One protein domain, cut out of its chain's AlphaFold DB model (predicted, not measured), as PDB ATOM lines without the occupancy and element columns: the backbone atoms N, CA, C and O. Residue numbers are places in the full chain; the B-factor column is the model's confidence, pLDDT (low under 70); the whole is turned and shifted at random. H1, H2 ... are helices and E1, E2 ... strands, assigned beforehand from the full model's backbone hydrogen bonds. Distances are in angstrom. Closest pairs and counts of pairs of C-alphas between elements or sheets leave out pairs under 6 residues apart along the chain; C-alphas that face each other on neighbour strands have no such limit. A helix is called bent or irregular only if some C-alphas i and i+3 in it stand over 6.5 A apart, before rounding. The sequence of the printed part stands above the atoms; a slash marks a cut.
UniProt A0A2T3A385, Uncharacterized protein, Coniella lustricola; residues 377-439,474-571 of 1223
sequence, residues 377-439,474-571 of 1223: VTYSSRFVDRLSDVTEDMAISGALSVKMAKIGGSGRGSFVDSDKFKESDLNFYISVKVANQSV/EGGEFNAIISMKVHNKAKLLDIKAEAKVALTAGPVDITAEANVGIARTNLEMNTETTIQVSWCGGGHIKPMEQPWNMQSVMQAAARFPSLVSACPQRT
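What this domain is: This is residues 377 to 439 and 474 to 571 of the 1223 residues of an uncharacterized protein of Coniella lustricola (UniProt A0A2T3A385). A twisted sheet, built mainly of the long antiparallel strands E2, E3 and E4, has helices over both faces: H6 and H4 over one, short H3 over the other, with H5 folding back beside H4 as a helical hairpin. H5 only grazes the sheet, as does H1, while H2 lies off it. The printed part has 161 residues, with six named helices and five named strands in the order E1 H1 H2 H3 E2 E3 H4 H5 E4 H6 E5; the class is mixed. The sheet is branched, with E1 beside E2, E2 beside E3, and E3 beside E4 and E5. The whole is compact, with a radius of gyration of the C-alphas of 16.3 A and spans of 50 by 40 by 27 A.

Where its parts are: Find C-alpha 377 at (29.060, -62.332, -100.775); from there E1 runs 20.3 A to residue 383. Then come H1, residues 388 to 393, H2, 398 to 403, and H3, 418 to 423. E2, residues 426 to 439, spans 38.4 A and bends by 68 degrees at residue 436. E3, residues 474 to 486, spans 39.3 A. H4, residues 489 to 504, is irregular, with C-alphas 490 and 493 7.7 A apart. H5 takes residues 513 to 526, and E4 runs 29.2 A from 527 to 536. H6, residues 550 to 566, is 25.0 A long and irregular, with C-alphas 558 and 561 7.4 A apart. E5, residues 569 to 571, ends at C-alpha 571, (24.421, -49.825, -103.437).

How they stand to each other: Look first at the sheet: N 380 and O 431 of E1 and E2 are 2.8 A apart, N 480 and O 430 of E3 and E2 2.8 A, N 481 and O 532 of E3 and E4 2.8 A, and N 475 and O 569 of E3 and E5 2.9 A, each within hydrogen-bond range. H6 lies over E2 and E3 at a height of 8.8 A; its closest C-alphas to E3 are Val 564 and Gly 476, 5.7 A. H4, on the same face, has a height of 6.8 A. It touches H5 with residues 495 to 502 alone, closest at the C-alphas of Ala 502 and Val 516, 5.1 A, opposite ways at 38 degrees, only just a steep tilt. H3, on the opposite face, lies over E3 at a height of 9.0 A. Every O i to N i+4 pair is within hydrogen-bond range in H2 and H3, against 1 of 2 in H1, 10 of 12 in H4, 9 of 10 in H5 and 9 of 13 in H6.

The domain as a whole: The farthest C-alphas, Val 439 and Ala 490, are 52.7 A apart. Residues 440 to 473 are not printed; C-alphas 439 and 474 stand 7.7 A apart across the cut. The links H2 to H3 and E4 to H6 are long. Model pLDDT is under 70 at residues 408 to 413, 437 to 439, 502 and 504 to 522.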
ATOM      1  N   VAL A 377      29.883 -61.944 -99.619       87.25
ATOM      2  CA  VAL A 377      29.060 -62.332-100.775       87.25
ATOM      3  C   VAL A 377      27.877 -63.167-100.301       87.25
ATOM      4  O   VAL A 377      28.060 -64.247 -99.743       87.25
ATOM      5  N   THR A 378      26.666 -62.693-100.576       88.62
ATOM      6  CA  THR A 378      25.415 -63.405-100.299       88.62
ATOM      7  C   THR A 378      24.747 -63.776-101.616       88.62
ATOM      8  O   THR A 378      24.292 -62.900-102.353       88.62
ATOM      9  N   TYR A 379      24.655 -65.077-101.889       87.19
ATOM     10  CA  TYR A 379      23.841 -65.630-102.970       87.19
ATOM     11  C   TYR A 379      22.456 -66.003-102.429       87.19
ATOM     12  O   TYR A 379      22.346 -66.677-101.408       87.19
ATOM     13  N   SER A 380      21.402 -65.594-103.128       86.62
ATOM     14  CA  SER A 380      20.013 -65.937-102.824       86.62
ATOM     15  C   SER A 380      19.306 -66.336-104.114       86.62
ATOM     16  O   SER A 380      19.302 -65.580-105.084       86.62
ATOM     17  N   SER A 381      18.712 -67.526-104.148       86.25
ATOM     18  CA  SER A 381      17.900 -67.983-105.275       86.25
ATOM     19  C   SER A 381      16.635 -68.667-104.760       86.25
ATOM     20  O   SER A 381      16.685 -69.611-103.972       86.25
ATOM     21  N   ARG A 382      15.465 -68.148-105.147       87.88
ATOM     22  CA  ARG A 382      14.170 -68.639-104.654       87.88
ATOM     23  C   ARG A 382      13.048 -68.463-105.669       87.88
ATOM     24  O   ARG A 382      13.042 -67.526-106.460       87.88
ATOM     25  N   PHE A 383      12.064 -69.356-105.617       89.00
ATOM     26  CA  PHE A 383      10.760 -69.106-106.235       89.00
ATOM     27  C   PHE A 383       9.990 -68.106-105.381       89.00
ATOM     28  O   PHE A 383      10.073 -68.163-104.154       89.00
ATOM     29  N   VAL A 384       9.269 -67.194-106.030       89.88
ATOM     30  CA  VAL A 384       8.616 -66.072-105.356       89.88
ATOM     31  C   VAL A 384       7.204 -65.873-105.902       89.88
ATOM     32  O   VAL A 384       7.022 -65.568-107.078       89.88
ATOM     33  N   ASP A 385       6.201 -66.024-105.035       88.06
ATOM     34  CA  ASP A 385       4.786 -65.843-105.391       88.06
ATOM     35  C   ASP A 385       4.270 -64.416-105.054       88.06
ATOM     36  O   ASP A 385       3.278 -63.949-105.626       88.06
ATOM     37  N   ARG A 386       4.938 -63.691-104.140       88.19
ATOM     38  CA  ARG A 386       4.555 -62.343-103.675       88.19
ATOM     39  C   ARG A 386       5.507 -61.256-104.164       88.19
ATOM     40  O   ARG A 386       6.656 -61.521-104.486       88.19
ATOM     41  N   LEU A 387       5.032 -60.015-104.237       86.50
ATOM     42  CA  LEU A 387       5.873 -58.910-104.701       86.50
ATOM     43  C   LEU A 387       6.648 -58.246-103.550       86.50
ATOM     44  O   LEU A 387       7.776 -57.804-103.762       86.50
ATOM     45  N   SER A 388       6.062 -58.264-102.347       88.19
ATOM     46  CA  SER A 388       6.699 -57.945-101.057       88.19
ATOM     47  C   SER A 388       8.081 -58.593-100.914       88.19
ATOM     48  O   SER A 388       9.070 -57.875-100.793       88.19
ATOM     49  N   ASP A 389       8.166 -59.917-101.076       88.62
ATOM     50  CA  ASP A 389       9.405 -60.715-101.036       88.62
ATOM     51  C   ASP A 389      10.572 -60.134-101.865       88.62
ATOM     52  O   ASP A 389      11.735 -60.236-101.469       88.62
ATOM     53  N   VAL A 390      10.284 -59.562-103.039       88.81
ATOM     54  CA  VAL A 390      11.306 -58.981-103.928       88.81
ATOM     55  C   VAL A 390      11.671 -57.571-103.471       88.81
ATOM     56  O   VAL A 390      12.848 -57.220-103.413       88.81
ATOM     57  N   THR A 391      10.674 -56.751-103.128       87.88
ATOM     58  CA  THR A 391      10.913 -55.379-102.661       87.88
ATOM     59  C   THR A 391      11.643 -55.339-101.324       87.88
ATOM     60  O   THR A 391      12.547 -54.527-101.176       87.88
ATOM     61  N   GLU A 392      11.319 -56.236-100.392       87.56
ATOM     62  CA  GLU A 392      11.958 -56.336 -99.076       87.56
ATOM     63  C   GLU A 392      13.429 -56.745 -99.207       87.56
ATOM     64  O   GLU A 392      14.300 -56.106 -98.619       87.56
ATOM     65  N   ASP A 393      13.738 -57.731-100.059       88.50
ATOM     66  CA  ASP A 393      15.127 -58.100-100.347       88.50
ATOM     67  C   ASP A 393      15.905 -56.933-100.988       88.50
ATOM     68  O   ASP A 393      17.066 -56.706-100.657       88.50
ATOM     69  N   MET A 394      15.269 -56.131-101.840       85.81
ATOM     70  CA  MET A 394      15.878 -54.934-102.433       85.81
ATOM     71  C   MET A 394      15.816 -53.673-101.555       85.81
ATOM     72  O   MET A 394      16.153 -52.591-102.042       85.81
ATOM     73  N   ALA A 395      15.362 -53.791-100.301       87.88
ATOM     74  CA  ALA A 395      15.104 -52.688 -99.373       87.88
ATOM     75  C   ALA A 395      14.234 -51.552 -99.960       87.88
ATOM     76  O   ALA A 395      14.396 -50.386 -99.609       87.88
ATOM     77  N   ILE A 396      13.311 -51.864-100.873       88.62
ATOM     78  CA  ILE A 396      12.348 -50.928-101.471       88.62
ATOM     79  C   ILE A 396      11.089 -50.875-100.601       88.62
ATOM     80  O   ILE A 396      10.486 -51.903-100.308       88.62
ATOM     81  N   SER A 397      10.635 -49.670-100.254       88.38
ATOM     82  CA  SER A 397       9.411 -49.497 -99.466       88.38
ATOM     83  C   SER A 397       8.133 -49.900-100.223       88.38
ATOM     84  O   SER A 397       7.895 -49.495-101.373       88.38
ATOM     85  N   GLY A 398       7.257 -50.630 -99.522       86.38
ATOM     86  CA  GLY A 398       5.882 -50.897 -99.945       86.38
ATOM     87  C   GLY A 398       5.039 -49.621-100.031       86.38
ATOM     88  O   GLY A 398       4.370 -49.400-101.040       86.38
ATOM     89  N   ALA A 399       5.150 -48.723 -99.045       88.38
ATOM     90  CA  ALA A 399       4.446 -47.439 -99.021       88.38
ATOM     91  C   ALA A 399       4.825 -46.536-100.212       88.38
ATOM     92  O   ALA A 399       3.938 -46.009-100.888       88.38
ATOM     93  N   LEU A 400       6.120 -46.432-100.547       87.31
ATOM     94  CA  LEU A 400       6.575 -45.741-101.766       87.31
ATOM     95  C   LEU A 400       5.937 -46.354-103.023       87.31
ATOM     96  O   LEU A 400       5.491 -45.638-103.920       87.31
ATOM     97  N   SER A 401       5.888 -47.685-103.083       88.25
ATOM     98  CA  SER A 401       5.394 -48.429-104.245       88.25
ATOM     99  C   SER A 401       3.869 -48.346-104.419       88.25
ATOM    100  O   SER A 401       3.383 -48.362-105.553       88.25
ATOM    101  N   VAL A 402       3.117 -48.194-103.319       88.62
ATOM    102  CA  VAL A 402       1.679 -47.868-103.318       88.62
ATOM    103  C   VAL A 402       1.455 -46.433-103.794       88.62
ATOM    104  O   VAL A 402       0.758 -46.236-104.790       88.62
ATOM    105  N   LYS A 403       2.091 -45.433-103.159       87.19
ATOM    106  CA  LYS A 403       1.903 -44.007-103.499       87.19
ATOM    107  C   LYS A 403       2.255 -43.689-104.956       87.19
ATOM    108  O   LYS A 403       1.550 -42.929-105.611       87.19
ATOM    109  N   MET A 404       3.311 -44.308-105.487       83.75
ATOM    110  CA  MET A 404       3.750 -44.136-106.881       83.75
ATOM    111  C   MET A 404       3.033 -45.073-107.874       83.75
ATOM    112  O   MET A 404       3.321 -45.041-109.071       83.75
ATOM    113  N   ALA A 405       2.133 -45.942-107.392       81.81
ATOM    114  CA  ALA A 405       1.430 -46.992-108.142       81.81
ATOM    115  C   ALA A 405       2.334 -47.919-108.996       81.81
ATOM    116  O   ALA A 405       1.879 -48.582-109.943       81.81
ATOM    117  N   LYS A 406       3.627 -47.971-108.663       79.94
ATOM    118  CA  LYS A 406       4.713 -48.643-109.381       79.94
ATOM    119  C   LYS A 406       5.810 -49.009-108.382       79.94
ATOM    120  O   LYS A 406       6.136 -48.213-107.510       79.94
ATOM    121  N   ILE A 407       6.393 -50.192-108.558       74.25
ATOM    122  CA  ILE A 407       7.488 -50.723-107.736       74.25
ATOM    123  C   ILE A 407       8.661 -49.740-107.720       74.25
ATOM    124  O   ILE A 407       9.208 -49.433-108.780       74.25
ATOM    125  N   GLY A 408       9.022 -49.261-106.525       60.75
ATOM    126  CA  GLY A 408      10.137 -48.346-106.277       60.75
ATOM    127  C   GLY A 408      10.142 -47.110-107.180       60.75
ATOM    128  O   GLY A 408      10.793 -47.094-108.224       60.75
ATOM    129  N   GLY A 409       9.467 -46.036-106.752       57.25
ATOM    130  CA  GLY A 409       9.467 -44.751-107.469       57.25
ATOM    131  C   GLY A 409      10.869 -44.163-107.705       57.25
ATOM    132  O   GLY A 409      11.099 -43.504-108.717       57.25
ATOM    133  N   SER A 410      11.828 -44.470-106.822       56.81
ATOM    134  CA  SER A 410      13.261 -44.314-107.091       56.81
ATOM    135  C   SER A 410      13.718 -45.434-108.035       56.81
ATOM    136  O   SER A 410      13.623 -46.612-107.692       56.81
ATOM    137  N   GLY A 411      14.209 -45.073-109.230       59.62
ATOM    138  CA  GLY A 411      14.249 -45.925-110.434       59.62
ATOM    139  C   GLY A 411      14.916 -47.309-110.343       59.62
ATOM    140  O   GLY A 411      14.712 -48.126-111.237       59.62
ATOM    141  N   ARG A 412      15.634 -47.612-109.256       69.75
ATOM    142  CA  ARG A 412      16.158 -48.942-108.902       69.75
ATOM    143  C   ARG A 412      15.065 -50.022-108.792       69.75
ATOM    144  O   ARG A 412      15.347 -51.178-109.080       69.75
ATOM    145  N   GLY A 413      13.816 -49.659-108.476       63.69
ATOM    146  CA  GLY A 413      12.670 -50.584-108.533       63.69
ATOM    147  C   GLY A 413      12.086 -50.818-109.934       63.69
ATOM    148  O   GLY A 413      11.348 -51.776-110.151       63.69
ATOM    149  N   SER A 414      12.437 -49.984-110.921       71.12
ATOM    150  CA  SER A 414      11.771 -49.947-112.232       71.12
ATOM    151  C   SER A 414      12.099 -51.117-113.174       71.12
ATOM    152  O   SER A 414      11.564 -51.146-114.283       71.12
ATOM    153  N   PHE A 415      12.980 -52.041-112.790       79.19
ATOM    154  CA  PHE A 415      13.291 -53.224-113.602       79.19
ATOM    155  C   PHE A 415      12.219 -54.318-113.492       79.19
ATOM    156  O   PHE A 415      12.107 -55.129-114.408       79.19
ATOM    157  N   VAL A 416      11.425 -54.332-112.411       81.50
ATOM    158  CA  VAL A 416      10.343 -55.305-112.221       81.50
ATOM    159  C   VAL A 416       9.096 -54.856-112.977       81.50
ATOM    160  O   VAL A 416       8.496 -53.822-112.669       81.50
ATOM    161  N   ASP A 417       8.659 -55.660-113.941       83.06
ATOM    162  CA  ASP A 417       7.367 -55.482-114.595       83.06
ATOM    163  C   ASP A 417       6.267 -56.129-113.735       83.06
ATOM    164  O   ASP A 417       6.097 -57.350-113.707       83.06
ATOM    165  N   SER A 418       5.528 -55.289-112.997       82.75
ATOM    166  CA  SER A 418       4.451 -55.719-112.089       82.75
ATOM    167  C   SER A 418       3.371 -56.545-112.792       82.75
ATOM    168  O   SER A 418       2.780 -57.433-112.177       82.75
ATOM    169  N   ASP A 419       3.104 -56.238-114.063       83.75
ATOM    170  CA  ASP A 419       2.077 -56.907-114.848       83.75
ATOM    171  C   ASP A 419       2.581 -58.293-115.254       83.75
ATOM    172  O   ASP A 419       1.912 -59.286-114.978       83.75
ATOM    173  N   LYS A 420       3.798 -58.399-115.811       85.50
ATOM    174  CA  LYS A 420       4.393 -59.701-116.167       85.50
ATOM    175  C   LYS A 420       4.598 -60.620-114.966       85.50
ATOM    176  O   LYS A 420       4.341 -61.818-115.089       85.50
ATOM    177  N   PHE A 421       5.003 -60.078-113.819       88.50
ATOM    178  CA  PHE A 421       5.169 -60.849-112.585       88.50
ATOM    179  C   PHE A 421       3.846 -61.490-112.133       88.50
ATOM    180  O   PHE A 421       3.829 -62.654-111.740       88.50
ATOM    181  N   LYS A 422       2.719 -60.764-112.221       86.25
ATOM    182  CA  LYS A 422       1.385 -61.277-111.845       86.25
ATOM    183  C   LYS A 422       0.663 -62.025-112.986       86.25
ATOM    184  O   LYS A 422      -0.298 -62.736-112.714       86.25
ATOM    185  N   GLU A 423       1.097 -61.887-114.242       85.06
ATOM    186  CA  GLU A 423       0.591 -62.648-115.402       85.06
ATOM    187  C   GLU A 423       1.292 -64.003-115.626       85.06
ATOM    188  O   GLU A 423       0.839 -64.789-116.465       85.06
ATOM    189  N   SER A 424       2.398 -64.267-114.925       89.50
ATOM    190  CA  SER A 424       3.196 -65.495-115.052       89.50
ATOM    191  C   SER A 424       2.758 -66.564-114.051       89.50
ATOM    192  O   SER A 424       2.343 -66.254-112.938       89.50
ATOM    193  N   ASP A 425       2.856 -67.839-114.437       88.69
ATOM    194  CA  ASP A 425       2.484 -68.973-113.576       88.69
ATOM    195  C   ASP A 425       3.599 -69.334-112.570       88.69
ATOM    196  O   ASP A 425       3.342 -69.998-111.563       88.69
ATOM    197  N   LEU A 426       4.840 -68.914-112.852       87.38
ATOM    198  CA  LEU A 426       6.027 -69.069-112.006       87.38
ATOM    199  C   LEU A 426       6.891 -67.806-112.084       87.38
ATOM    200  O   LEU A 426       7.132 -67.301-113.181       87.38
ATOM    201  N   ASN A 427       7.442 -67.361-110.954       91.19
ATOM    202  CA  ASN A 427       8.555 -66.412-110.930       91.19
ATOM    203  C   ASN A 427       9.704 -66.996-110.100       91.19
ATOM    204  O   ASN A 427       9.492 -67.512-108.999       91.19
ATOM    205  N   PHE A 428      10.921 -66.905-110.628       90.62
ATOM    206  CA  PHE A 428      12.158 -67.268-109.944       90.62
ATOM    207  C   PHE A 428      13.045 -66.031-109.817       90.62
ATOM    208  O   PHE A 428      13.266 -65.319-110.796       90.62
ATOM    209  N   TYR A 429      13.521 -65.760-108.608       91.56
ATOM    210  CA  TYR A 429      14.320 -64.593-108.260       91.56
ATOM    211  C   TYR A 429      15.730 -65.032-107.867       91.56
ATOM    212  O   TYR A 429      15.900 -65.960-107.074       91.56
ATOM    213  N   ILE A 430      16.725 -64.351-108.428       90.50
ATOM    214  CA  ILE A 430      18.146 -64.520-108.136       90.50
ATOM    215  C   ILE A 430      18.665 -63.164-107.662       90.50
ATOM    216  O   ILE A 430      18.561 -62.182-108.396       90.50
ATOM    217  N   SER A 431      19.253 -63.119-106.471       91.12
ATOM    218  CA  SER A 431      19.978 -61.962-105.950       91.12
ATOM    219  C   SER A 431      21.397 -62.374-105.568       91.12
ATOM    220  O   SER A 431      21.598 -63.373-104.873       91.12
ATOM    221  N   VAL A 432      22.388 -61.610-106.022       91.12
ATOM    222  CA  VAL A 432      23.780 -61.714-105.574       91.12
ATOM    223  C   VAL A 432      24.185 -60.363-105.018       91.12
ATOM    224  O   VAL A 432      24.266 -59.377-105.753       91.12
ATOM    225  N   LYS A 433      24.426 -60.320-103.710       90.81
ATOM    226  CA  LYS A 433      24.794 -59.109-102.975       90.81
ATOM    227  C   LYS A 433      26.242 -59.219-102.539       90.81
ATOM    228  O   LYS A 433      26.618 -60.183-101.880       90.81
ATOM    229  N   VAL A 434      27.043 -58.231-102.904       90.75
ATOM    230  CA  VAL A 434      28.476 -58.170-102.629       90.75
ATOM    231  C   VAL A 434      28.730 -56.887-101.852       90.75
ATOM    232  O   VAL A 434      28.517 -55.793-102.370       90.75
ATOM    233  N   ALA A 435      29.141 -57.007-100.595       87.75
ATOM    234  CA  ALA A 435      29.453 -55.878 -99.725       87.75
ATOM    235  C   ALA A 435      30.962 -55.845 -99.466       87.75
ATOM    236  O   ALA A 435      31.492 -56.797 -98.896       87.75
ATOM    237  N   ASN A 436      31.640 -54.770 -99.878       78.75
ATOM    238  CA  ASN A 436      33.086 -54.632 -99.703       78.75
ATOM    239  C   ASN A 436      33.381 -53.952 -98.353       78.75
ATOM    240  O   ASN A 436      33.812 -54.579 -97.389       78.75
ATOM    241  N   GLN A 437      33.081 -52.655 -98.258       68.50
ATOM    242  CA  GLN A 437      33.187 -51.879 -97.022       68.50
ATOM    243  C   GLN A 437      31.979 -50.951 -96.875       68.50
ATOM    244  O   GLN A 437      31.490 -50.356 -97.840       68.50
ATOM    245  N   SER A 438      31.495 -50.822 -95.643       65.88
ATOM    246  CA  SER A 438      30.463 -49.870 -95.244       65.88
ATOM    247  C   SER A 438      31.116 -48.663 -94.574       65.88
ATOM    248  O   SER A 438      31.687 -48.768 -93.491       65.88
ATOM    249  N   VAL A 439      31.025 -47.494 -95.209       63.47
ATOM    250  CA  VAL A 439      31.545 -46.253 -94.627       63.47
ATOM    251  C   VAL A 439      30.441 -45.646 -93.764       63.47
ATOM    252  O   VAL A 439      29.426 -45.192 -94.290       63.47
ATOM    253  N   GLU A 474      29.443 -49.665 -99.982       85.94
ATOM    254  CA  GLU A 474      30.119 -49.838-101.273       85.94
ATOM    255  C   GLU A 474      30.342 -51.329-101.587       85.94
ATOM    256  O   GLU A 474      30.688 -52.131-100.716       85.94
ATOM    257  N   GLY A 475      30.121 -51.702-102.847       88.88
ATOM    258  CA  GLY A 475      30.134 -53.085-103.315       88.88
ATOM    259  C   GLY A 475      29.376 -53.223-104.634       88.88
ATOM    260  O   GLY A 475      29.601 -52.446-105.562       88.88
ATOM    261  N   GLY A 476      28.474 -54.193-104.738       90.44
ATOM    262  CA  GLY A 476      27.657 -54.400-105.930       90.44
ATOM    263  C   GLY A 476      26.494 -55.349-105.683       90.44
ATOM    264  O   GLY A 476      26.542 -56.203-104.801       90.44
ATOM    265  N   GLU A 477      25.432 -55.206-106.469       90.88
ATOM    266  CA  GLU A 477      24.257 -56.075-106.410       90.88
ATOM    267  C   GLU A 477      23.784 -56.437-107.812       90.88
ATOM    268  O   GLU A 477      23.690 -55.566-108.677       90.88
ATOM    269  N   PHE A 478      23.460 -57.712-108.009       92.38
ATOM    270  CA  PHE A 478      22.881 -58.278-109.221       92.38
ATOM    271  C   PHE A 478      21.540 -58.912-108.855       92.38
ATOM    272  O   PHE A 478      21.495 -59.807-108.016       92.38
ATOM    273  N   ASN A 479      20.458 -58.455-109.479       91.75
ATOM    274  CA  ASN A 479      19.097 -58.921-109.232       91.75
ATOM    275  C   ASN A 479      18.458 -59.335-110.562       91.75
ATOM    276  O   ASN A 479      18.369 -58.531-111.493       91.75
ATOM    277  N   ALA A 480      18.001 -60.581-110.659       91.44
ATOM    278  CA  ALA A 480      17.348 -61.122-111.843       91.44
ATOM    279  C   ALA A 480      16.017 -61.797-111.491       91.44
ATOM    280  O   ALA A 480      15.929 -62.571-110.541       91.44
ATOM    281  N   ILE A 481      14.986 -61.519-112.289       91.19
ATOM    282  CA  ILE A 481      13.670 -62.158-112.218       91.19
ATOM    283  C   ILE A 481      13.451 -62.929-113.517       91.19
ATOM    284  O   ILE A 481      13.524 -62.366-114.611       91.19
ATOM    285  N   ILE A 482      13.172 -64.220-113.385       90.69
ATOM    286  CA  ILE A 482      12.799 -65.127-114.466       90.69
ATOM    287  C   ILE A 482      11.307 -65.430-114.295       90.69
ATOM    288  O   ILE A 482      10.912 -66.230-113.447       90.69
ATOM    289  N   SER A 483      10.479 -64.746-115.081       90.88
ATOM    290  CA  SER A 483       9.021 -64.881-115.101       90.88
ATOM    291  C   SER A 483       8.609 -65.838-116.219       90.88
ATOM    292  O   SER A 483       8.946 -65.610-117.383       90.88
ATOM    293  N   MET A 484       7.896 -66.912-115.880       87.44
ATOM    294  CA  MET A 484       7.579 -68.012-116.795       87.44
ATOM    295  C   MET A 484       6.067 -68.229-116.914       87.44
ATOM    296  O   MET A 484       5.366 -68.437-115.920       87.44
ATOM    297  N   LYS A 485       5.565 -68.223-118.150       89.81
ATOM    298  CA  LYS A 485       4.144 -68.376-118.488       89.81
ATOM    299  C   LYS A 485       3.941 -69.702-119.219       89.81
ATOM    300  O   LYS A 485       4.556 -69.955-120.256       89.81
ATOM    301  N   VAL A 486       3.115 -70.587-118.666       88.06
ATOM    302  CA  VAL A 486       2.989 -71.972-119.140       88.06
ATOM    303  C   VAL A 486       1.930 -72.055-120.238       88.06
ATOM    304  O   VAL A 486       0.739 -71.872-119.983       88.06
ATOM    305  N   HIS A 487       2.337 -72.394-121.465       82.38
ATOM    306  CA  HIS A 487       1.414 -72.455-122.609       82.38
ATOM    307  C   HIS A 487       0.308 -73.509-122.446       82.38
ATOM    308  O   HIS A 487      -0.811 -73.310-122.919       82.38
ATOM    309  N   ASN A 488       0.597 -74.624-121.768       81.94
ATOM    310  CA  ASN A 488      -0.377 -75.674-121.478       81.94
ATOM    311  C   ASN A 488      -0.564 -75.847-119.964       81.94
ATOM    312  O   ASN A 488       0.176 -76.592-119.319       81.94
ATOM    313  N   LYS A 489      -1.598 -75.205-119.409       81.38
ATOM    314  CA  LYS A 489      -1.896 -75.248-117.967       81.38
ATOM    315  C   LYS A 489      -2.165 -76.661-117.417       81.38
ATOM    316  O   LYS A 489      -1.984 -76.869-116.224       81.38
ATOM    317  N   ALA A 490      -2.489 -77.653-118.256       78.56
ATOM    318  CA  ALA A 490      -2.611 -79.051-117.821       78.56
ATOM    319  C   ALA A 490      -1.261 -79.717-117.465       78.56
ATOM    320  O   ALA A 490      -1.255 -80.763-116.823       78.56
ATOM    321  N   LYS A 491      -0.124 -79.114-117.851       77.38
ATOM    322  CA  LYS A 491       1.238 -79.512-117.443       77.38
ATOM    323  C   LYS A 491       1.836 -78.616-116.344       77.38
ATOM    324  O   LYS A 491       3.008 -78.761-116.015       77.38
ATOM    325  N   LEU A 492       1.079 -77.657-115.797       79.56
ATOM    326  CA  LEU A 492       1.621 -76.618-114.906       79.56
ATOM    327  C   LEU A 492       2.326 -77.200-113.671       79.56
ATOM    328  O   LEU A 492       3.370 -76.692-113.281       79.56
ATOM    329  N   LEU A 493       1.795 -78.280-113.087       82.25
ATOM    330  CA  LEU A 493       2.398 -78.933-111.919       82.25
ATOM    331  C   LEU A 493       3.720 -79.638-112.253       82.25
ATOM    332  O   LEU A 493       4.668 -79.549-111.478       82.25
ATOM    333  N   ASP A 494       3.801 -80.287-113.416       76.75
ATOM    334  CA  ASP A 494       5.022 -80.958-113.878       76.75
ATOM    335  C   ASP A 494       6.098 -79.931-114.210       76.75
ATOM    336  O   ASP A 494       7.216 -80.023-113.720       76.75
ATOM    337  N   ILE A 495       5.726 -78.883-114.947       78.50
ATOM    338  CA  ILE A 495       6.622 -77.785-115.313       78.50
ATOM    339  C   ILE A 495       7.055 -76.992-114.066       78.50
ATOM    340  O   ILE A 495       8.205 -76.575-114.001       78.50
ATOM    341  N   LYS A 496       6.212 -76.850-113.028       79.81
ATOM    342  CA  LYS A 496       6.618 -76.283-111.723       79.81
ATOM    343  C   LYS A 496       7.638 -77.176-111.002       79.81
ATOM    344  O   LYS A 496       8.540 -76.647-110.356       79.81
ATOM    345  N   ALA A 497       7.536 -78.501-111.125       76.50
ATOM    346  CA  ALA A 497       8.515 -79.434-110.567       76.50
ATOM    347  C   ALA A 497       9.832 -79.455-111.369       76.50
ATOM    348  O   ALA A 497      10.901 -79.326-110.777       76.50
ATOM    349  N   GLU A 498       9.761 -79.542-112.702       75.81
ATOM    350  CA  GLU A 498      10.912 -79.491-113.615       75.81
ATOM    351  C   GLU A 498      11.664 -78.161-113.484       75.81
ATOM    352  O   GLU A 498      12.880 -78.173-113.310       75.81
ATOM    353  N   ALA A 499      10.953 -77.025-113.451       74.81
ATOM    354  CA  ALA A 499      11.541 -75.713-113.187       74.81
ATOM    355  C   ALA A 499      12.245 -75.676-111.830       74.81
ATOM    356  O   ALA A 499      13.373 -75.194-111.741       74.81
ATOM    357  N   LYS A 500      11.611 -76.206-110.773       74.50
ATOM    358  CA  LYS A 500      12.208 -76.214-109.433       74.50
ATOM    359  C   LYS A 500      13.489 -77.044-109.378       74.50
ATOM    360  O   LYS A 500      14.462 -76.583-108.799       74.50
ATOM    361  N   VAL A 501      13.534 -78.206-110.029       70.06
ATOM    362  CA  VAL A 501      14.780 -78.984-110.148       70.06
ATOM    363  C   VAL A 501      15.820 -78.224-110.981       70.06
ATOM    364  O   VAL A 501      16.947 -78.046-110.532       70.06
ATOM    365  N   ALA A 502      15.448 -77.721-112.160       68.75
ATOM    366  CA  ALA A 502      16.369 -77.118-113.126       68.75
ATOM    367  C   ALA A 502      16.966 -75.757-112.714       68.75
ATOM    368  O   ALA A 502      18.031 -75.387-113.223       68.75
ATOM    369  N   LEU A 503      16.279 -75.012-111.841       70.69
ATOM    370  CA  LEU A 503      16.686 -73.688-111.349       70.69
ATOM    371  C   LEU A 503      17.272 -73.718-109.929       70.69
ATOM    372  O   LEU A 503      18.106 -72.872-109.616       70.69
ATOM    373  N   THR A 504      16.869 -74.669-109.076       67.38
ATOM    374  CA  THR A 504      17.467 -74.837-107.737       67.38
ATOM    375  C   THR A 504      18.743 -75.685-107.773       67.38
ATOM    376  O   THR A 504      19.618 -75.449-106.949       67.38
ATOM    377  N   ALA A 505      18.912 -76.592-108.746       60.00
ATOM    378  CA  ALA A 505      20.220 -77.181-109.044       60.00
ATOM    379  C   ALA A 505      21.140 -76.108-109.659       60.00
ATOM    380  O   ALA A 505      21.029 -75.760-110.843       60.00
ATOM    381  N   GLY A 506      22.010 -75.539-108.824       51.62
ATOM    382  CA  GLY A 506      22.979 -74.524-109.226       51.62
ATOM    383  C   GLY A 506      24.144 -75.112-110.036       51.62
ATOM    384  O   GLY A 506      24.326 -76.328-110.060       51.62
ATOM    385  N   PRO A 507      24.987 -74.270-110.661       43.91
ATOM    386  CA  PRO A 507      26.171 -74.696-111.422       43.91
ATOM    387  C   PRO A 507      27.333 -75.206-110.535       43.91
ATOM    388  O   PRO A 507      28.496 -75.052-110.886       43.91
ATOM    389  N   VAL A 508      27.021 -75.759-109.359       39.81
ATOM    390  CA  VAL A 508      27.972 -76.248-108.342       39.81
ATOM    391  C   VAL A 508      27.681 -77.713-107.966       39.81
ATOM    392  O   VAL A 508      28.581 -78.428-107.533       39.81
ATOM    393  N   ASP A 509      26.455 -78.204-108.194       38.22
ATOM    394  CA  ASP A 509      26.055 -79.589-107.912       38.22
ATOM    395  C   ASP A 509      26.403 -80.530-109.083       38.22
ATOM    396  O   ASP A 509      25.549 -80.941-109.874       38.22
ATOM    397  N   ILE A 510      27.687 -80.893-109.166       35.97
ATOM    398  CA  ILE A 510      28.325 -81.698-110.235       35.97
ATOM    399  C   ILE A 510      27.625 -83.058-110.495       35.97
ATOM    400  O   ILE A 510      27.806 -83.683-111.537       35.97
ATOM    401  N   THR A 511      26.786 -83.548-109.578       37.53
ATOM    402  CA  THR A 511      26.155 -84.879-109.654       37.53
ATOM    403  C   THR A 511      24.853 -84.948-110.470       37.53
ATOM    404  O   THR A 511      24.323 -86.047-110.648       37.53
ATOM    405  N   ALA A 512      24.314 -83.826-110.970       39.12
ATOM    406  CA  ALA A 512      22.948 -83.761-111.524       39.12
ATOM    407  C   ALA A 512      22.821 -83.356-113.013       39.12
ATOM    408  O   ALA A 512      21.713 -83.376-113.563       39.12
ATOM    409  N   GLU A 513      23.921 -82.993-113.678       47.91
ATOM    410  CA  GLU A 513      23.918 -82.209-114.928       47.91
ATOM    411  C   GLU A 513      23.075 -82.805-116.071       47.91
ATOM    412  O   GLU A 513      22.285 -82.095-116.701       47.91
ATOM    413  N   ALA A 514      23.167 -84.120-116.302       42.00
ATOM    414  CA  ALA A 514      22.479 -84.798-117.406       42.00
ATOM    415  C   ALA A 514      20.940 -84.691-117.332       42.00
ATOM    416  O   ALA A 514      20.279 -84.497-118.353       42.00
ATOM    417  N   ASN A 515      20.360 -84.769-116.129       50.91
ATOM    418  CA  ASN A 515      18.913 -84.613-115.940       50.91
ATOM    419  C   ASN A 515      18.492 -83.136-116.004       50.91
ATOM    420  O   ASN A 515      17.426 -82.812-116.532       50.91
ATOM    421  N   VAL A 516      19.340 -82.231-115.503       56.34
ATOM    422  CA  VAL A 516      19.084 -80.783-115.497       56.34
ATOM    423  C   VAL A 516      19.065 -80.210-116.920       56.34
ATOM    424  O   VAL A 516      18.177 -79.417-117.235       56.34
ATOM    425  N   GLY A 517      19.962 -80.644-117.815       55.34
ATOM    426  CA  GLY A 517      19.967 -80.200-119.218       55.34
ATOM    427  C   GLY A 517      18.689 -80.573-119.986       55.34
ATOM    428  O   GLY A 517      18.123 -79.750-120.715       55.34
ATOM    429  N   ILE A 518      18.169 -81.785-119.766       54.62
ATOM    430  CA  ILE A 518      16.902 -82.240-120.366       54.62
ATOM    431  C   ILE A 518      15.721 -81.434-119.798       54.62
ATOM    432  O   ILE A 518      14.865 -80.975-120.553       54.62
ATOM    433  N   ALA A 519      15.696 -81.188-118.484       57.81
ATOM    434  CA  ALA A 519      14.655 -80.374-117.856       57.81
ATOM    435  C   ALA A 519      14.652 -78.918-118.368       57.81
ATOM    436  O   ALA A 519      13.584 -78.382-118.659       57.81
ATOM    437  N   ARG A 520      15.826 -78.289-118.551       67.25
ATOM    438  CA  ARG A 520      15.939 -76.914-119.083       67.25
ATOM    439  C   ARG A 520      15.399 -76.794-120.511       67.25
ATOM    440  O   ARG A 520      14.588 -75.910-120.774       67.25
ATOM    441  N   THR A 521      15.760 -77.716-121.405       65.38
ATOM    442  CA  THR A 521      15.266 -77.695-122.798       65.38
ATOM    443  C   THR A 521      13.760 -77.983-122.902       65.38
ATOM    444  O   THR A 521      13.070 -77.357-123.709       65.38
ATOM    445  N   ASN A 522      13.206 -78.845-122.040       68.88
ATOM    446  CA  ASN A 522      11.753 -79.016-121.917       68.88
ATOM    447  C   ASN A 522      11.050 -77.733-121.442       68.88
ATOM    448  O   ASN A 522       9.984 -77.395-121.964       68.88
ATOM    449  N   LEU A 523      11.650 -77.005-120.494       72.56
ATOM    450  CA  LEU A 523      11.148 -75.723-119.991       72.56
ATOM    451  C   LEU A 523      11.046 -74.677-121.108       72.56
ATOM    452  O   LEU A 523       9.965 -74.128-121.334       72.56
ATOM    453  N   GLU A 524      12.137 -74.454-121.843       74.06
ATOM    454  CA  GLU A 524      12.209 -73.475-122.939       74.06
ATOM    455  C   GLU A 524      11.216 -73.788-124.072       74.06
ATOM    456  O   GLU A 524      10.630 -72.880-124.656       74.06
ATOM    457  N   MET A 525      10.953 -75.071-124.346       73.94
ATOM    458  CA  MET A 525      10.013 -75.502-125.393       73.94
ATOM    459  C   MET A 525       8.528 -75.453-124.981       73.94
ATOM    460  O   MET A 525       7.656 -75.526-125.848       73.94
ATOM    461  N   ASN A 526       8.204 -75.373-123.681       78.75
ATOM    462  CA  ASN A 526       6.816 -75.402-123.180       78.75
ATOM    463  C   ASN A 526       6.385 -74.105-122.452       78.75
ATOM    464  O   ASN A 526       5.209 -73.988-122.083       78.75
ATOM    465  N   THR A 527       7.293 -73.142-122.242       84.75
ATOM    466  CA  THR A 527       7.025 -71.904-121.486       84.75
ATOM    467  C   THR A 527       7.548 -70.645-122.175       84.75
ATOM    468  O   THR A 527       8.675 -70.595-122.660       84.75
ATOM    469  N   GLU A 528       6.746 -69.583-122.147       86.69
ATOM    470  CA  GLU A 528       7.199 -68.238-122.497       86.69
ATOM    471  C   GLU A 528       7.960 -67.663-121.298       86.69
ATOM    472  O   GLU A 528       7.375 -67.395-120.245       86.69
ATOM    473  N   THR A 529       9.276 -67.504-121.446       85.50
ATOM    474  CA  THR A 529      10.169 -67.033-120.379       85.50
ATOM    475  C   THR A 529      10.581 -65.582-120.630       85.50
ATOM    476  O   THR A 529      11.309 -65.295-121.578       85.50
ATOM    477  N   THR A 530      10.152 -64.652-119.770       88.56
ATOM    478  CA  THR A 530      10.728 -63.299-119.700       88.56
ATOM    479  C   THR A 530      11.812 -63.271-118.625       88.56
ATOM    480  O   THR A 530      11.547 -63.584-117.468       88.56
ATOM    481  N   ILE A 531      13.010 -62.815-118.989       89.81
ATOM    482  CA  ILE A 531      14.101 -62.535-118.051       89.81
ATOM    483  C   ILE A 531      14.252 -61.017-117.908       89.81
ATOM    484  O   ILE A 531      14.377 -60.305-118.905       89.81
ATOM    485  N   GLN A 532      14.260 -60.521-116.671       89.12
ATOM    486  CA  GLN A 532      14.556 -59.129-116.327       89.12
ATOM    487  C   GLN A 532      15.780 -59.099-115.411       89.12
ATOM    488  O   GLN A 532      15.794 -59.794-114.401       89.12
ATOM    489  N   VAL A 533      16.803 -58.310-115.751       89.56
ATOM    490  CA  VAL A 533      18.060 -58.217-114.986       89.56
ATOM    491  C   VAL A 533      18.363 -56.756-114.671       89.56
ATOM    492  O   VAL A 533      18.265 -55.899-115.550       89.56
ATOM    493  N   SER A 534      18.760 -56.480-113.433       88.56
ATOM    494  CA  SER A 534      19.257 -55.188-112.967       88.56
ATOM    495  C   SER A 534      20.524 -55.403-112.146       88.56
ATOM    496  O   SER A 534      20.581 -56.323-111.333       88.56
ATOM    497  N   TRP A 535      21.547 -54.574-112.351       90.12
ATOM    498  CA  TRP A 535      22.784 -54.653-111.577       90.12
ATOM    499  C   TRP A 535      23.380 -53.272-111.291       90.12
ATOM    500  O   TRP A 535      23.114 -52.300-111.999       90.12
ATOM    501  N   CYS A 536      24.190 -53.198-110.237       88.06
ATOM    502  CA  CYS A 536      25.026 -52.052-109.885       88.06
ATOM    503  C   CYS A 536      26.363 -52.550-109.321       88.06
ATOM    504  O   CYS A 536      26.403 -53.579-108.650       88.06
ATOM    505  N   GLY A 537      27.461 -51.852-109.609       85.25
ATOM    506  CA  GLY A 537      28.810 -52.422-109.492       85.25
ATOM    507  C   GLY A 537      29.109 -53.453-110.593       85.25
ATOM    508  O   GLY A 537      28.257 -53.766-111.425       85.25
ATOM    509  N   GLY A 538      30.348 -53.938-110.658       81.44
ATOM    510  CA  GLY A 538      30.793 -54.976-111.604       81.44
ATOM    511  C   GLY A 538      30.943 -54.542-113.072       81.44
ATOM    512  O   GLY A 538      31.573 -55.240-113.858       81.44
ATOM    513  N   GLY A 539      30.407 -53.382-113.465       83.62
ATOM    514  CA  GLY A 539      30.573 -52.837-114.815       83.62
ATOM    515  C   GLY A 539      29.937 -53.716-115.900       83.62
ATOM    516  O   GLY A 539      28.718 -53.912-115.916       83.62
ATOM    517  N   HIS A 540      30.755 -54.215-116.830       82.00
ATOM    518  CA  HIS A 540      30.319 -55.033-117.967       82.00
ATOM    519  C   HIS A 540      30.231 -56.519-117.589       82.00
ATOM    520  O   HIS A 540      31.116 -57.310-117.895       82.00
ATOM    521  N   ILE A 541      29.129 -56.904-116.940       84.12
ATOM    522  CA  ILE A 541      28.916 -58.270-116.424       84.12
ATOM    523  C   ILE A 541      28.684 -59.353-117.494       84.12
ATOM    524  O   ILE A 541      28.646 -60.537-117.166       84.12
ATOM    525  N   LYS A 542      28.509 -58.964-118.762       84.81
ATOM    526  CA  LYS A 542      28.429 -59.866-119.920       84.81
ATOM    527  C   LYS A 542      28.884 -59.160-121.211       84.81
ATOM    528  O   LYS A 542      28.833 -57.926-121.260       84.81
ATOM    529  N   PRO A 543      29.246 -59.901-122.276       82.75
ATOM    530  CA  PRO A 543      29.429 -59.337-123.614       82.75
ATOM    531  C   PRO A 543      28.142 -58.679-124.134       82.75
ATOM    532  O   PRO A 543      27.040 -59.173-123.887       82.75
ATOM    533  N   MET A 544      28.271 -57.588-124.898       76.94
ATOM    534  CA  MET A 544      27.111 -56.848-125.428       76.94
ATOM    535  C   MET A 544      26.268 -57.669-126.416       76.94
ATOM    536  O   MET A 544      25.061 -57.465-126.505       76.94
ATOM    537  N   GLU A 545      26.893 -58.613-127.124       80.94
ATOM    538  CA  GLU A 545      26.252 -59.471-128.129       80.94
ATOM    539  C   GLU A 545      25.485 -60.658-127.516       80.94
ATOM    540  O   GLU A 545      24.599 -61.222-128.157       80.94
ATOM    541  N   GLN A 546      25.786 -61.043-126.269       82.50
ATOM    542  CA  GLN A 546      25.188 -62.224-125.649       82.50
ATOM    543  C   GLN A 546      23.748 -61.918-125.182       82.50
ATOM    544  O   GLN A 546      23.549 -61.018-124.356       82.50
ATOM    545  N   PRO A 547      22.712 -62.655-125.632       84.56
ATOM    546  CA  PRO A 547      21.351 -62.474-125.134       84.56
ATOM    547  C   PRO A 547      21.235 -62.894-123.658       84.56
ATOM    548  O   PRO A 547      22.003 -63.717-123.156       84.56
ATOM    549  N   TRP A 548      20.259 -62.329-122.941       85.75
ATOM    550  CA  TRP A 548      19.907 -62.836-121.612       85.75
ATOM    551  C   TRP A 548      19.112 -64.137-121.760       85.75
ATOM    552  O   TRP A 548      17.975 -64.118-122.226       85.75
ATOM    553  N   ASN A 549      19.720 -65.254-121.363       84.50
ATOM    554  CA  ASN A 549      19.097 -66.570-121.244       84.50
ATOM    555  C   ASN A 549      19.410 -67.153-119.852       84.50
ATOM    556  O   ASN A 549      20.169 -66.567-119.080       84.50
ATOM    557  N   MET A 550      18.807 -68.291-119.503       78.88
ATOM    558  CA  MET A 550      18.944 -68.878-118.161       78.88
ATOM    559  C   MET A 550      20.411 -69.153-117.784       78.88
ATOM    560  O   MET A 550      20.826 -68.886-116.656       78.88
ATOM    561  N   GLN A 551      21.208 -69.618-118.750       79.88
ATOM    562  CA  GLN A 551      22.629 -69.908-118.575       79.88
ATOM    563  C   GLN A 551      23.471 -68.640-118.384       79.88
ATOM    564  O   GLN A 551      24.240 -68.582-117.427       79.88
ATOM    565  N   SER A 552      23.301 -67.602-119.212       84.38
ATOM    566  CA  SER A 552      24.072 -66.355-119.089       84.38
ATOM    567  C   SER A 552      23.723 -65.571-117.823       84.38
ATOM    568  O   SER A 552      24.604 -64.944-117.240       84.38
ATOM    569  N   VAL A 553      22.485 -65.669-117.324       86.81
ATOM    570  CA  VAL A 553      22.109 -65.146-115.997       86.81
ATOM    571  C   VAL A 553      22.859 -65.875-114.879       86.81
ATOM    572  O   VAL A 553      23.424 -65.214-114.011       86.81
ATOM    573  N   MET A 554      22.917 -67.214-114.900       83.25
ATOM    574  CA  MET A 554      23.657 -67.994-113.894       83.25
ATOM    575  C   MET A 554      25.178 -67.768-113.974       83.25
ATOM    576  O   MET A 554      25.821 -67.588-112.943       83.25
ATOM    577  N   GLN A 555      25.753 -67.720-115.180       83.44
ATOM    578  CA  GLN A 555      27.178 -67.438-115.399       83.44
ATOM    579  C   GLN A 555      27.557 -66.015-114.954       83.44
ATOM    580  O   GLN A 555      28.578 -65.836-114.289       83.44
ATOM    581  N   ALA A 556      26.735 -65.007-115.275       86.50
ATOM    582  CA  ALA A 556      26.950 -63.632-114.826       86.50
ATOM    583  C   ALA A 556      26.845 -63.518-113.299       86.50
ATOM    584  O   ALA A 556      27.713 -62.908-112.685       86.50
ATOM    585  N   ALA A 557      25.844 -64.160-112.681       87.19
ATOM    586  CA  ALA A 557      25.684 -64.206-111.227       87.19
ATOM    587  C   ALA A 557      26.902 -64.835-110.520       87.19
ATOM    588  O   ALA A 557      27.367 -64.296-109.520       87.19
ATOM    589  N   ALA A 558      27.452 -65.929-111.060       84.62
ATOM    590  CA  ALA A 558      28.640 -66.590-110.516       84.62
ATOM    591  C   ALA A 558      29.930 -65.760-110.689       84.62
ATOM    592  O   ALA A 558      30.753 -65.701-109.780       84.62
ATOM    593  N   ARG A 559      30.102 -65.078-111.833       85.56
ATOM    594  CA  ARG A 559      31.241 -64.169-112.079       85.56
ATOM    595  C   ARG A 559      31.113 -62.816-111.363       85.56
ATOM    596  O   ARG A 559      32.087 -62.074-111.293       85.56
ATOM    597  N   PHE A 560      29.941 -62.466-110.836       88.88
ATOM    598  CA  PHE A 560      29.656 -61.112-110.354       88.88
ATOM    599  C   PHE A 560      30.604 -60.591-109.248       88.88
ATOM    600  O   PHE A 560      31.053 -59.449-109.375       88.88
ATOM    601  N   PRO A 561      30.984 -61.360-108.203       88.38
ATOM    602  CA  PRO A 561      31.804 -60.816-107.114       88.38
ATOM    603  C   PRO A 561      33.215 -60.387-107.529       88.38
ATOM    604  O   PRO A 561      33.675 -59.329-107.096       88.38
ATOM    605  N   SER A 562      33.874 -61.141-108.419       85.69
ATOM    606  CA  SER A 562      35.210 -60.786-108.923       85.69
ATOM    607  C   SER A 562      35.185 -59.554-109.832       85.69
ATOM    608  O   SER A 562      36.143 -58.790-109.869       85.69
ATOM    609  N   LEU A 563      34.064 -59.290-110.508       86.06
ATOM    610  CA  LEU A 563      33.860 -58.032-111.226       86.06
ATOM    611  C   LEU A 563      33.607 -56.862-110.258       86.06
ATOM    612  O   LEU A 563      34.076 -55.747-110.485       86.06
ATOM    613  N   VAL A 564      32.887 -57.100-109.157       88.25
ATOM    614  CA  VAL A 564      32.625 -56.088-108.118       88.25
ATOM    615  C   VAL A 564      33.878 -55.731-107.308       88.25
ATOM    616  O   VAL A 564      33.977 -54.598-106.838       88.25
ATOM    617  N   SER A 565      34.857 -56.632-107.161       82.25
ATOM    618  CA  SER A 565      36.135 -56.277-106.524       82.25
ATOM    619  C   SER A 565      36.929 -55.270-107.369       82.25
ATOM    620  O   SER A 565      37.511 -54.339-106.814       82.25
ATOM    621  N   ALA A 566      36.867 -55.387-108.702       83.19
ATOM    622  CA  ALA A 566      37.484 -54.451-109.642       83.19
ATOM    623  C   ALA A 566      36.683 -53.149-109.848       83.19
ATOM    624  O   ALA A 566      37.266 -52.107-110.143       83.19
ATOM    625  N   CYS A 567      35.349 -53.186-109.732       84.25
ATOM    626  CA  CYS A 567      34.464 -52.045-110.005       84.25
ATOM    627  C   CYS A 567      33.304 -51.925-108.990       84.25
ATOM    628  O   CYS A 567      32.140 -52.143-109.354       84.25
ATOM    629  N   PRO A 568      33.575 -51.560-107.722       86.25
ATOM    630  CA  PRO A 568      32.536 -51.332-106.723       86.25
ATOM    631  C   PRO A 568      31.781 -50.010-106.944       86.25
ATOM    632  O   PRO A 568      32.315 -49.031-107.465       86.25
ATOM    633  N   GLN A 569      30.524 -49.968-106.507       87.62
ATOM    634  CA  GLN A 569      29.647 -48.794-106.505       87.62
ATOM    635  C   GLN A 569      28.874 -48.705-105.179       87.62
ATOM    636  O   GLN A 569      28.795 -49.675-104.427       87.62
ATOM    637  N   ARG A 570      28.281 -47.543-104.878       87.38
ATOM    638  CA  ARG A 570      27.370 -47.393-103.731       87.38
ATOM    639  C   ARG A 570      26.046 -48.084-104.036       87.38
ATOM    640  O   ARG A 570      25.397 -47.737-105.022       87.38
ATOM    641  N   THR A 571      25.640 -49.035-103.199       89.19
ATOM    642  CA  THR A 571      24.421 -49.825-103.437       89.19
ATOM    643  C   THR A 571      23.278 -49.439-102.499       89.19
ATOM    644  O   THR A 571      22.145 -49.276-102.952       89.19
TER     645      THR A 571